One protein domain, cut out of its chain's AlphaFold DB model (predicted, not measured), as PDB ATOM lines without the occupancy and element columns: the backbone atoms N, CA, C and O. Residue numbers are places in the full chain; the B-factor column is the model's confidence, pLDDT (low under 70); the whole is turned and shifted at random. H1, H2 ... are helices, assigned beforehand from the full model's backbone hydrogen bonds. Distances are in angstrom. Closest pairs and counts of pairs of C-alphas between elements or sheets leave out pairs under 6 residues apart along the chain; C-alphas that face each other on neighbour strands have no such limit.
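AT A GLANCE: This is residues 126 to 200 of the 200 residues of an uncharacterized protein of Candidatus Bathyarchaeota archaeon (UniProt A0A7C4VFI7). A long helix, H2, makes the length of a rod, and a shorter helix, H1, crosses it steeply near its first residues; residues 126 to 132 of the H1 side stick out, as do residues 170 to 189 and 192 to 197 of the H2 side. The printed part has 75 residues with two named helices, H1 then H2, and no named strand: all helix. It is extended, with a radius of gyration of the C-alphas of 20.8 A and spans of 65 by 30 by 15 A.

HOW THE PARTS SIT: Look first at H1, residues 129 to 146, which touches H2, residues 154 to 195, with residues 137 to 144 alone. H2 touches H1 with residues 158 to 166 alone; look there for the closest C-alphas of the two helices, those of Val 141 and Gly 162, which are 4.2 A apart. The helices run opposite ways at a steep tilt of 64 degrees. In H1 and H2 every O i to N i+4 pair is within hydrogen-bond range.

IN THESE COORDINATES: Find C-alpha 129 at (4.595, -55.210, 3.142); from there H1 runs 25.7 A to C-alpha 146. H2 runs 61.2 A from C-alpha 154 at (-8.366, -47.141, 21.258) to C-alpha 195 at (50.579, -51.316, 5.466).

THE WHOLE: The C-alphas farthest apart, of Gly 153 and Gly 197, are 65.0 A apart. The printed part has no cut, and the link from H1 to H2 is short, with 7 residues. Confidence is under 70 at residues 126, 147 to 156 and 200.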
ATOM      1  N   PRO A 126       4.531 -48.727  -4.129       65.06
ATOM      2  CA  PRO A 126       3.689 -49.888  -4.413       65.06
ATOM      3  C   PRO A 126       3.261 -50.570  -3.111       65.06
ATOM      4  O   PRO A 126       3.959 -50.458  -2.101       65.06
ATOM      5  N   VAL A 127       2.143 -51.301  -3.123       72.31
ATOM      6  CA  VAL A 127       1.615 -51.995  -1.935       72.31
ATOM      7  C   VAL A 127       2.476 -53.227  -1.617       72.31
ATOM      8  O   VAL A 127       2.101 -54.365  -1.892       72.31
ATOM      9  N   THR A 128       3.680 -52.996  -1.100       80.94
ATOM     10  CA  THR A 128       4.545 -54.007  -0.495       80.94
ATOM     11  C   THR A 128       4.317 -54.020   1.014       80.94
ATOM     12  O   THR A 128       3.769 -53.085   1.597       80.94
ATOM     13  N   VAL A 129       4.729 -55.100   1.680       81.12
ATOM     14  CA  VAL A 129       4.595 -55.210   3.142       81.12
ATOM     15  C   VAL A 129       5.345 -54.068   3.842       81.12
ATOM     16  O   VAL A 129       4.833 -53.486   4.796       81.12
ATOM     17  N   ASP A 130       6.505 -53.680   3.311       82.50
ATOM     18  CA  ASP A 130       7.335 -52.609   3.866       82.50
ATOM     19  C   ASP A 130       6.669 -51.232   3.768       82.50
ATOM     20  O   ASP A 130       6.688 -50.467   4.735       82.50
ATOM     21  N   SER A 131       6.035 -50.908   2.635       81.00
ATOM     22  CA  SER A 131       5.352 -49.619   2.471       81.00
ATOM     23  C   SER A 131       4.145 -49.493   3.398       81.00
ATOM     24  O   SER A 131       3.899 -48.421   3.954       81.00
ATOM     25  N   LEU A 132       3.443 -50.600   3.654       81.94
ATOM     26  CA  LEU A 132       2.312 -50.639   4.576       81.94
ATOM     27  C   LEU A 132       2.751 -50.448   6.035       81.94
ATOM     28  O   LEU A 132       2.111 -49.701   6.774       81.94
ATOM     29  N   ILE A 133       3.873 -51.054   6.436       85.31
ATOM     30  CA  ILE A 133       4.479 -50.840   7.760       85.31
ATOM     31  C   ILE A 133       4.879 -49.372   7.935       85.31
ATOM     32  O   ILE A 133       4.595 -48.783   8.981       85.31
ATOM     33  N   ILE A 134       5.498 -48.762   6.918       85.31
ATOM     34  CA  ILE A 134       5.887 -47.345   6.949       85.31
ATOM     35  C   ILE A 134       4.649 -46.451   7.053       85.31
ATOM     36  O   ILE A 134       4.614 -45.576   7.914       85.31
ATOM     37  N   LEU A 135       3.611 -46.686   6.244       84.44
ATOM     38  CA  LEU A 135       2.371 -45.903   6.272       84.44
ATOM     39  C   LEU A 135       1.685 -45.969   7.644       84.44
ATOM     40  O   LEU A 135       1.335 -44.935   8.217       84.44
ATOM     41  N   VAL A 136       1.530 -47.176   8.200       86.12
ATOM     42  CA  VAL A 136       0.945 -47.381   9.535       86.12
ATOM     43  C   VAL A 136       1.805 -46.724  10.613       86.12
ATOM     44  O   VAL A 136       1.267 -46.079  11.517       86.12
ATOM     45  N   GLY A 137       3.131 -46.831  10.505       87.06
ATOM     46  CA  GLY A 137       4.078 -46.167  11.396       87.06
ATOM     47  C   GLY A 137       3.923 -44.647  11.370       87.06
ATOM     48  O   GLY A 137       3.741 -44.039  12.422       87.06
ATOM     49  N   VAL A 138       3.908 -44.031  10.184       87.12
ATOM     50  CA  VAL A 138       3.745 -42.575  10.009       87.12
ATOM     51  C   VAL A 138       2.421 -42.099  10.598       87.12
ATOM     52  O   VAL A 138       2.417 -41.163  11.395       87.12
ATOM     53  N   LEU A 139       1.304 -42.762  10.283       85.44
ATOM     54  CA  LEU A 139      -0.006 -42.401  10.836       85.44
ATOM     55  C   LEU A 139      -0.029 -42.515  12.366       85.44
ATOM     56  O   LEU A 139      -0.515 -41.612  13.044       85.44
ATOM     57  N   SER A 140       0.547 -43.580  12.922       84.50
ATOM     58  CA  SER A 140       0.583 -43.805  14.372       84.50
ATOM     59  C   SER A 140       1.473 -42.794  15.099       84.50
ATOM     60  O   SER A 140       1.130 -42.332  16.186       84.50
ATOM     61  N   VAL A 141       2.596 -42.400  14.493       86.12
ATOM     62  CA  VAL A 141       3.497 -41.360  15.017       86.12
ATOM     63  C   VAL A 141       2.859 -39.973  14.939       86.12
ATOM     64  O   VAL A 141       2.979 -39.193  15.884       86.12
ATOM     65  N   LEU A 142       2.139 -39.661  13.857       85.31
ATOM     66  CA  LEU A 142       1.371 -38.418  13.756       85.31
ATOM     67  C   LEU A 142       0.284 -38.358  14.830       85.31
ATOM     68  O   LEU A 142       0.132 -37.323  15.473       85.31
ATOM     69  N   VAL A 143      -0.413 -39.469  15.085       82.56
ATOM     70  CA  VAL A 143      -1.380 -39.566  16.189       82.56
ATOM     71  C   VAL A 143      -0.692 -39.343  17.542       82.56
ATOM     72  O   VAL A 143      -1.208 -38.574  18.350       82.56
ATOM     73  N   PHE A 144       0.487 -39.935  17.769       81.62
ATOM     74  CA  PHE A 144       1.275 -39.746  18.996       81.62
ATOM     75  C   PHE A 144       1.682 -38.279  19.241       81.62
ATOM     76  O   PHE A 144       1.596 -37.807  20.372       81.62
ATOM     77  N   PHE A 145       2.117 -37.541  18.210       82.81
ATOM     78  CA  PHE A 145       2.573 -36.150  18.367       82.81
ATOM     79  C   PHE A 145       1.450 -35.106  18.319       82.81
ATOM     80  O   PHE A 145       1.515 -34.110  19.038       82.81
ATOM     81  N   TYR A 146       0.444 -35.298  17.461       76.75
ATOM     82  CA  TYR A 146      -0.599 -34.297  17.217       76.75
ATOM     83  C   TYR A 146      -1.658 -34.275  18.326       76.75
ATOM     84  O   TYR A 146      -2.156 -33.211  18.695       76.75
ATOM     85  N   PHE A 147      -1.991 -35.430  18.909       67.06
ATOM     86  CA  PHE A 147      -2.962 -35.504  19.998       67.06
ATOM     87  C   PHE A 147      -2.283 -35.311  21.361       67.06
ATOM     88  O   PHE A 147      -1.993 -36.253  22.087       67.06
ATOM     89  N   THR A 148      -2.089 -34.052  21.760       60.06
ATOM     90  CA  THR A 148      -1.562 -33.659  23.087       60.06
ATOM     91  C   THR A 148      -2.558 -33.894  24.252       60.06
ATOM     92  O   THR A 148      -2.322 -33.436  25.369       60.06
ATOM     93  N   ARG A 149      -3.692 -34.590  24.045       56.16
ATOM     94  CA  ARG A 149      -4.725 -34.857  25.077       56.16
ATOM     95  C   ARG A 149      -4.861 -36.341  25.427       56.16
ATOM     96  O   ARG A 149      -4.502 -37.201  24.637       56.16
ATOM     97  N   GLU A 150      -5.361 -36.602  26.642       54.50
ATOM     98  CA  GLU A 150      -5.351 -37.899  27.341       54.50
ATOM     99  C   GLU A 150      -5.592 -39.123  26.441       54.50
ATOM    100  O   GLU A 150      -6.673 -39.335  25.894       54.50
ATOM    101  N   HIS A 151      -4.574 -39.978  26.379       55.09
ATOM    102  CA  HIS A 151      -4.552 -41.264  25.694       55.09
ATOM    103  C   HIS A 151      -5.443 -42.314  26.388       55.09
ATOM    104  O   HIS A 151      -4.940 -43.294  26.937       55.09
ATOM    105  N   LYS A 152      -6.769 -42.130  26.399       52.38
ATOM    106  CA  LYS A 152      -7.726 -43.123  26.923       52.38
ATOM    107  C   LYS A 152      -8.438 -43.861  25.778       52.38
ATOM    108  O   LYS A 152      -8.933 -43.240  24.842       52.38
ATOM    109  N   GLY A 153      -8.497 -45.195  25.863       67.19
ATOM    110  CA  GLY A 153      -9.181 -46.070  24.894       67.19
ATOM    111  C   GLY A 153      -8.348 -46.440  23.654       67.19
ATOM    112  O   GLY A 153      -7.120 -46.487  23.715       67.19
ATOM    113  N   ALA A 154      -9.005 -46.709  22.515       64.31
ATOM    114  CA  ALA A 154      -8.366 -47.141  21.258       64.31
ATOM    115  C   ALA A 154      -7.271 -46.175  20.754       64.31
ATOM    116  O   ALA A 154      -6.258 -46.613  20.209       64.31
ATOM    117  N   LEU A 155      -7.425 -44.871  21.019       66.00
ATOM    118  CA  LEU A 155      -6.428 -43.844  20.695       66.00
ATOM    119  C   LEU A 155      -5.108 -44.032  21.471       66.00
ATOM    120  O   LEU A 155      -4.034 -43.710  20.965       66.00
ATOM    121  N   GLY A 156      -5.172 -44.582  22.689       67.12
ATOM    122  CA  GLY A 156      -3.994 -44.860  23.510       67.12
ATOM    123  C   GLY A 156      -3.154 -46.021  22.979       67.12
ATOM    124  O   GLY A 156      -1.926 -45.948  23.012       67.12
ATOM    125  N   TYR A 157      -3.788 -47.052  22.413       72.88
ATOM    126  CA  TYR A 157      -3.076 -48.176  21.793       72.88
ATOM    127  C   TYR A 157      -2.337 -47.753  20.515       72.88
ATOM    128  O   TYR A 157      -1.164 -48.088  20.355       72.88
ATOM    129  N   VAL A 158      -2.976 -46.954  19.649       77.81
ATOM    130  CA  VAL A 158      -2.347 -46.431  18.419       77.81
ATOM    131  C   VAL A 158      -1.185 -45.488  18.745       77.81
ATOM    132  O   VAL A 158      -0.114 -45.594  18.151       77.81
ATOM    133  N   SER A 159      -1.341 -44.621  19.746       76.31
ATOM    134  CA  SER A 159      -0.259 -43.743  20.205       76.31
ATOM    135  C   SER A 159       0.907 -44.517  20.840       76.31
ATOM    136  O   SER A 159       2.075 -44.218  20.588       76.31
ATOM    137  N   THR A 160       0.621 -45.582  21.597       79.81
ATOM    138  CA  THR A 160       1.662 -46.462  22.160       79.81
ATOM    139  C   THR A 160       2.449 -47.170  21.055       79.81
ATOM    140  O   THR A 160       3.675 -47.253  21.130       79.81
ATOM    141  N   LEU A 161       1.772 -47.613  19.992       85.69
ATOM    142  CA  LEU A 161       2.416 -48.147  18.794       85.69
ATOM    143  C   LEU A 161       3.300 -47.077  18.131       85.69
ATOM    144  O   LEU A 161       4.476 -47.337  17.887       85.69
ATOM    145  N   GLY A 162       2.807 -45.845  17.964       84.50
ATOM    146  CA  GLY A 162       3.606 -44.706  17.490       84.50
ATOM    147  C   GLY A 162       4.876 -44.461  18.319       84.50
ATOM    148  O   GLY A 162       5.959 -44.275  17.760       84.50
ATOM    149  N   ARG A 163       4.794 -44.555  19.652       85.75
ATOM    150  CA  ARG A 163       5.961 -44.457  20.548       85.75
ATOM    151  C   ARG A 163       7.002 -45.544  20.269       85.75
ATOM    152  O   ARG A 163       8.194 -45.240  20.263       85.75
ATOM    153  N   TYR A 164       6.582 -46.786  20.031       89.88
ATOM    154  CA  TYR A 164       7.512 -47.863  19.677       89.88
ATOM    155  C   TYR A 164       8.174 -47.626  18.318       89.88
ATOM    156  O   TYR A 164       9.388 -47.785  18.205       89.88
ATOM    157  N   PHE A 165       7.421 -47.164  17.317       89.56
ATOM    158  CA  PHE A 165       7.992 -46.782  16.021       89.56
ATOM    159  C   PHE A 165       9.028 -45.656  16.156       89.56
ATOM    160  O   PHE A 165      10.087 -45.729  15.534       89.56
ATOM    161  N   LEU A 166       8.792 -44.665  17.023       88.56
ATOM    162  CA  LEU A 166       9.782 -43.624  17.325       88.56
ATOM    163  C   LEU A 166      11.037 -44.180  17.994       88.56
ATOM    164  O   LEU A 166      12.144 -43.810  17.611       88.56
ATOM    165  N   MET A 167      10.885 -45.081  18.968       92.00
ATOM    166  CA  MET A 167      12.030 -45.730  19.614       92.00
ATOM    167  C   MET A 167      12.881 -46.505  18.605       92.00
ATOM    168  O   MET A 167      14.105 -46.395  18.639       92.00
ATOM    169  N   VAL A 168      12.248 -47.232  17.679       92.81
ATOM    170  CA  VAL A 168      12.950 -47.958  16.611       92.81
ATOM    171  C   VAL A 168      13.626 -46.990  15.638       92.81
ATOM    172  O   VAL A 168      14.806 -47.161  15.347       92.81
ATOM    173  N   GLY A 169      12.932 -45.947  15.173       89.75
ATOM    174  CA  GLY A 169      13.485 -44.973  14.224       89.75
ATOM    175  C   GLY A 169      14.662 -44.173  14.791       89.75
ATOM    176  O   GLY A 169      15.715 -44.056  14.152       89.75
ATOM    177  N   PHE A 170      14.536 -43.674  16.023       90.44
ATOM    178  CA  PHE A 170      15.646 -43.020  16.713       90.44
ATOM    179  C   PHE A 170      16.772 -44.008  17.003       90.44
ATOM    180  O   PHE A 170      17.927 -43.697  16.719       90.44
ATOM    181  N   GLY A 171      16.454 -45.211  17.488       93.38
ATOM    182  CA  GLY A 171      17.431 -46.267  17.749       93.38
ATOM    183  C   GLY A 171      18.243 -46.642  16.509       93.38
ATOM    184  O   GLY A 171      19.466 -46.727  16.587       93.38
ATOM    185  N   ALA A 172      17.597 -46.774  15.349       92.88
ATOM    186  CA  ALA A 172      18.262 -47.032  14.074       92.88
ATOM    187  C   ALA A 172      19.185 -45.875  13.661       92.88
ATOM    188  O   ALA A 172      20.313 -46.111  13.229       92.88
ATOM    189  N   THR A 173      18.747 -44.626  13.848       91.19
ATOM    190  CA  THR A 173      19.557 -43.436  13.531       91.19
ATOM    191  C   THR A 173      20.785 -43.344  14.440       91.19
ATOM    192  O   THR A 173      21.906 -43.190  13.955       91.19
ATOM    193  N   PHE A 174      20.607 -43.515  15.756       91.75
ATOM    194  CA  PHE A 174      21.716 -43.583  16.711       91.75
ATOM    195  C   PHE A 174      22.664 -44.743  16.384       91.75
ATOM    196  O   PHE A 174      23.874 -44.536  16.297       91.75
ATOM    197  N   GLY A 175      22.126 -45.936  16.124       94.19
ATOM    198  CA  GLY A 175      22.900 -47.116  15.740       94.19
ATOM    199  C   GLY A 175      23.735 -46.888  14.483       94.19
ATOM    200  O   GLY A 175      24.916 -47.226  14.470       94.19
ATOM    201  N   ASN A 176      23.173 -46.230  13.464       93.19
ATOM    202  CA  ASN A 176      23.894 -45.881  12.241       93.19
ATOM    203  C   ASN A 176      25.085 -44.952  12.532       93.19
ATOM    204  O   ASN A 176      26.195 -45.207  12.069       93.19
ATOM    205  N   THR A 177      24.905 -43.932  13.380       93.31
ATOM    206  CA  THR A 177      26.014 -43.029  13.740       93.31
ATOM    207  C   THR A 177      27.136 -43.732  14.509       93.31
ATOM    208  O   THR A 177      28.313 -43.458  14.262       93.31
ATOM    209  N   VAL A 178      26.802 -44.660  15.412       94.00
ATOM    210  CA  VAL A 178      27.792 -45.466  16.143       94.00
ATOM    211  C   VAL A 178      28.514 -46.411  15.187       94.00
ATOM    212  O   VAL A 178      29.744 -46.447  15.181       94.00
ATOM    213  N   LEU A 179      27.768 -47.113  14.329       94.81
ATOM    214  CA  LEU A 179      28.321 -48.008  13.316       94.81
ATOM    215  C   LEU A 179      29.271 -47.266  12.375       94.81
ATOM    216  O   LEU A 179      30.353 -47.764  12.089       94.81
ATOM    217  N   TYR A 180      28.916 -46.055  11.943       93.88
ATOM    218  CA  TYR A 180      29.779 -45.224  11.108       93.88
ATOM    219  C   TYR A 180      31.113 -44.909  11.799       93.88
ATOM    220  O   TYR A 180      32.175 -45.066  11.199       93.88
ATOM    221  N   ARG A 181      31.085 -44.535  13.085       88.25
ATOM    222  CA  ARG A 181      32.306 -44.277  13.869       88.25
ATOM    223  C   ARG A 181      33.163 -45.535  14.035       88.25
ATOM    224  O   ARG A 181      34.381 -45.455  13.891       88.25
ATOM    225  N   ILE A 182      32.544 -46.690  14.284       92.69
ATOM    226  CA  ILE A 182      33.247 -47.979  14.365       92.69
ATOM    227  C   ILE A 182      33.849 -48.347  13.005       92.69
ATOM    228  O   ILE A 182      35.017 -48.715  12.946       92.69
ATOM    229  N   ASN A 183      33.109 -48.182  11.908       93.50
ATOM    230  CA  ASN A 183      33.593 -48.451  10.552       93.50
ATOM    231  C   ASN A 183      34.795 -47.578  10.187       93.50
ATOM    232  O   ASN A 183      35.760 -48.079   9.611       93.50
ATOM    233  N   LEU A 184      34.779 -46.294  10.558       89.69
ATOM    234  CA  LEU A 184      35.945 -45.425  10.398       89.69
ATOM    235  C   LEU A 184      37.150 -45.957  11.181       89.69
ATOM    236  O   LEU A 184      38.262 -45.952  10.653       89.69
ATOM    237  N   ALA A 185      36.939 -46.446  12.406       89.00
ATOM    238  CA  ALA A 185      38.018 -46.988  13.219       89.00
ATOM    239  C   ALA A 185      38.586 -48.298  12.654       89.00
ATOM    240  O   ALA A 185      39.797 -48.432  12.484       89.00
ATOM    241  N   VAL A 186      37.710 -49.233  12.284       90.81
ATOM    242  CA  VAL A 186      38.077 -50.492  11.621       90.81
ATOM    243  C   VAL A 186      38.830 -50.214  10.323       90.81
ATOM    244  O   VAL A 186      39.874 -50.815  10.087       90.81
ATOM    245  N   GLY A 187      38.374 -49.251   9.517       90.62
ATOM    246  CA  GLY A 187      39.049 -48.859   8.280       90.62
ATOM    247  C   GLY A 187      40.496 -48.407   8.502       90.62
ATOM    248  O   GLY A 187      41.377 -48.756   7.717       90.62
ATOM    249  N   ARG A 188      40.776 -47.690   9.597       90.44
ATOM    250  CA  ARG A 188      42.142 -47.268   9.948       90.44
ATOM    251  C   ARG A 188      42.991 -48.402  10.515       90.44
ATOM    252  O   ARG A 188      44.173 -48.474  10.192       90.44
ATOM    253  N   ILE A 189      42.404 -49.309  11.292       89.50
ATOM    254  CA  ILE A 189      43.102 -50.506  11.786       89.50
ATOM    255  C   ILE A 189      43.488 -51.417  10.614       89.50
ATOM    256  O   ILE A 189      44.648 -51.807  10.506       89.50
ATOM    257  N   ILE A 190      42.559 -51.696   9.691       90.88
ATOM    258  CA  ILE A 190      42.831 -52.478   8.473       90.88
ATOM    259  C   ILE A 190      43.921 -51.806   7.635       90.88
ATOM    260  O   ILE A 190      44.820 -52.487   7.149       90.88
ATOM    261  N   PHE A 191      43.875 -50.477   7.490       89.56
ATOM    262  CA  PHE A 191      44.914 -49.721   6.791       89.56
ATOM    263  C   PHE A 191      46.306 -49.949   7.401       89.56
ATOM    264  O   PHE A 191      47.235 -50.269   6.665       89.56
ATOM    265  N   ILE A 192      46.447 -49.848   8.728       88.81
ATOM    266  CA  ILE A 192      47.727 -50.087   9.415       88.81
ATOM    267  C   ILE A 192      48.188 -51.538   9.225       88.81
ATOM    268  O   ILE A 192      49.349 -51.774   8.904       88.81
ATOM    269  N   LEU A 193      47.289 -52.513   9.381       87.94
ATOM    270  CA  LEU A 193      47.628 -53.933   9.248       87.94
ATOM    271  C   LEU A 193      48.067 -54.305   7.826       87.94
ATOM    272  O   LEU A 193      49.048 -55.031   7.668       87.94
ATOM    273  N   ARG A 194      47.394 -53.774   6.798       87.69
ATOM    274  CA  ARG A 194      47.804 -53.933   5.392       87.69
ATOM    275  C   ARG A 194      49.136 -53.256   5.108       87.69
ATOM    276  O   ARG A 194      49.994 -53.838   4.457       87.69
ATOM    277  N   ALA A 195      49.331 -52.049   5.632       84.81
ATOM    278  CA  ALA A 195      50.579 -51.316   5.466       84.81
ATOM    279  C   ALA A 195      51.784 -52.018   6.126       84.81
ATOM    280  O   ALA A 195      52.904 -51.885   5.643       84.81
ATOM    281  N   LEU A 196      51.556 -52.791   7.193       82.88
ATOM    282  CA  LEU A 196      52.567 -53.624   7.855       82.88
ATOM    283  C   LEU A 196      52.725 -55.025   7.234       82.88
ATOM    284  O   LEU A 196      53.578 -55.787   7.682       82.88
ATOM    285  N   GLY A 197      51.917 -55.382   6.229       83.31
ATOM    286  CA  GLY A 197      51.946 -56.701   5.586       83.31
ATOM    287  C   GLY A 197      51.364 -57.841   6.433       83.31
ATOM    288  O   GLY A 197      51.592 -59.007   6.122       83.31
ATOM    289  N   LEU A 198      50.622 -57.526   7.501       79.50
ATOM    290  CA  LEU A 198      49.998 -58.509   8.398       79.50
ATOM    291  C   LEU A 198      48.633 -59.002   7.889       79.50
ATOM    292  O   LEU A 198      48.135 -60.024   8.357       79.50
ATOM    293  N   LEU A 199      48.028 -58.282   6.943       77.31
ATOM    294  CA  LEU A 199      46.802 -58.665   6.245       77.31
ATOM    295  C   LEU A 199      46.967 -58.453   4.731       77.31
ATOM    296  O   LEU A 199      47.612 -57.472   4.348       77.31
ATOM    297  N   PRO A 200      46.373 -59.323   3.891       69.56
ATOM    298  CA  PRO A 200      46.302 -59.110   2.448       69.56
ATOM    299  C   PRO A 200      45.437 -57.897   2.050       69.56
ATOM    300  O   PRO A 200      44.503 -57.484   2.793       69.56
TER     301      PRO A 200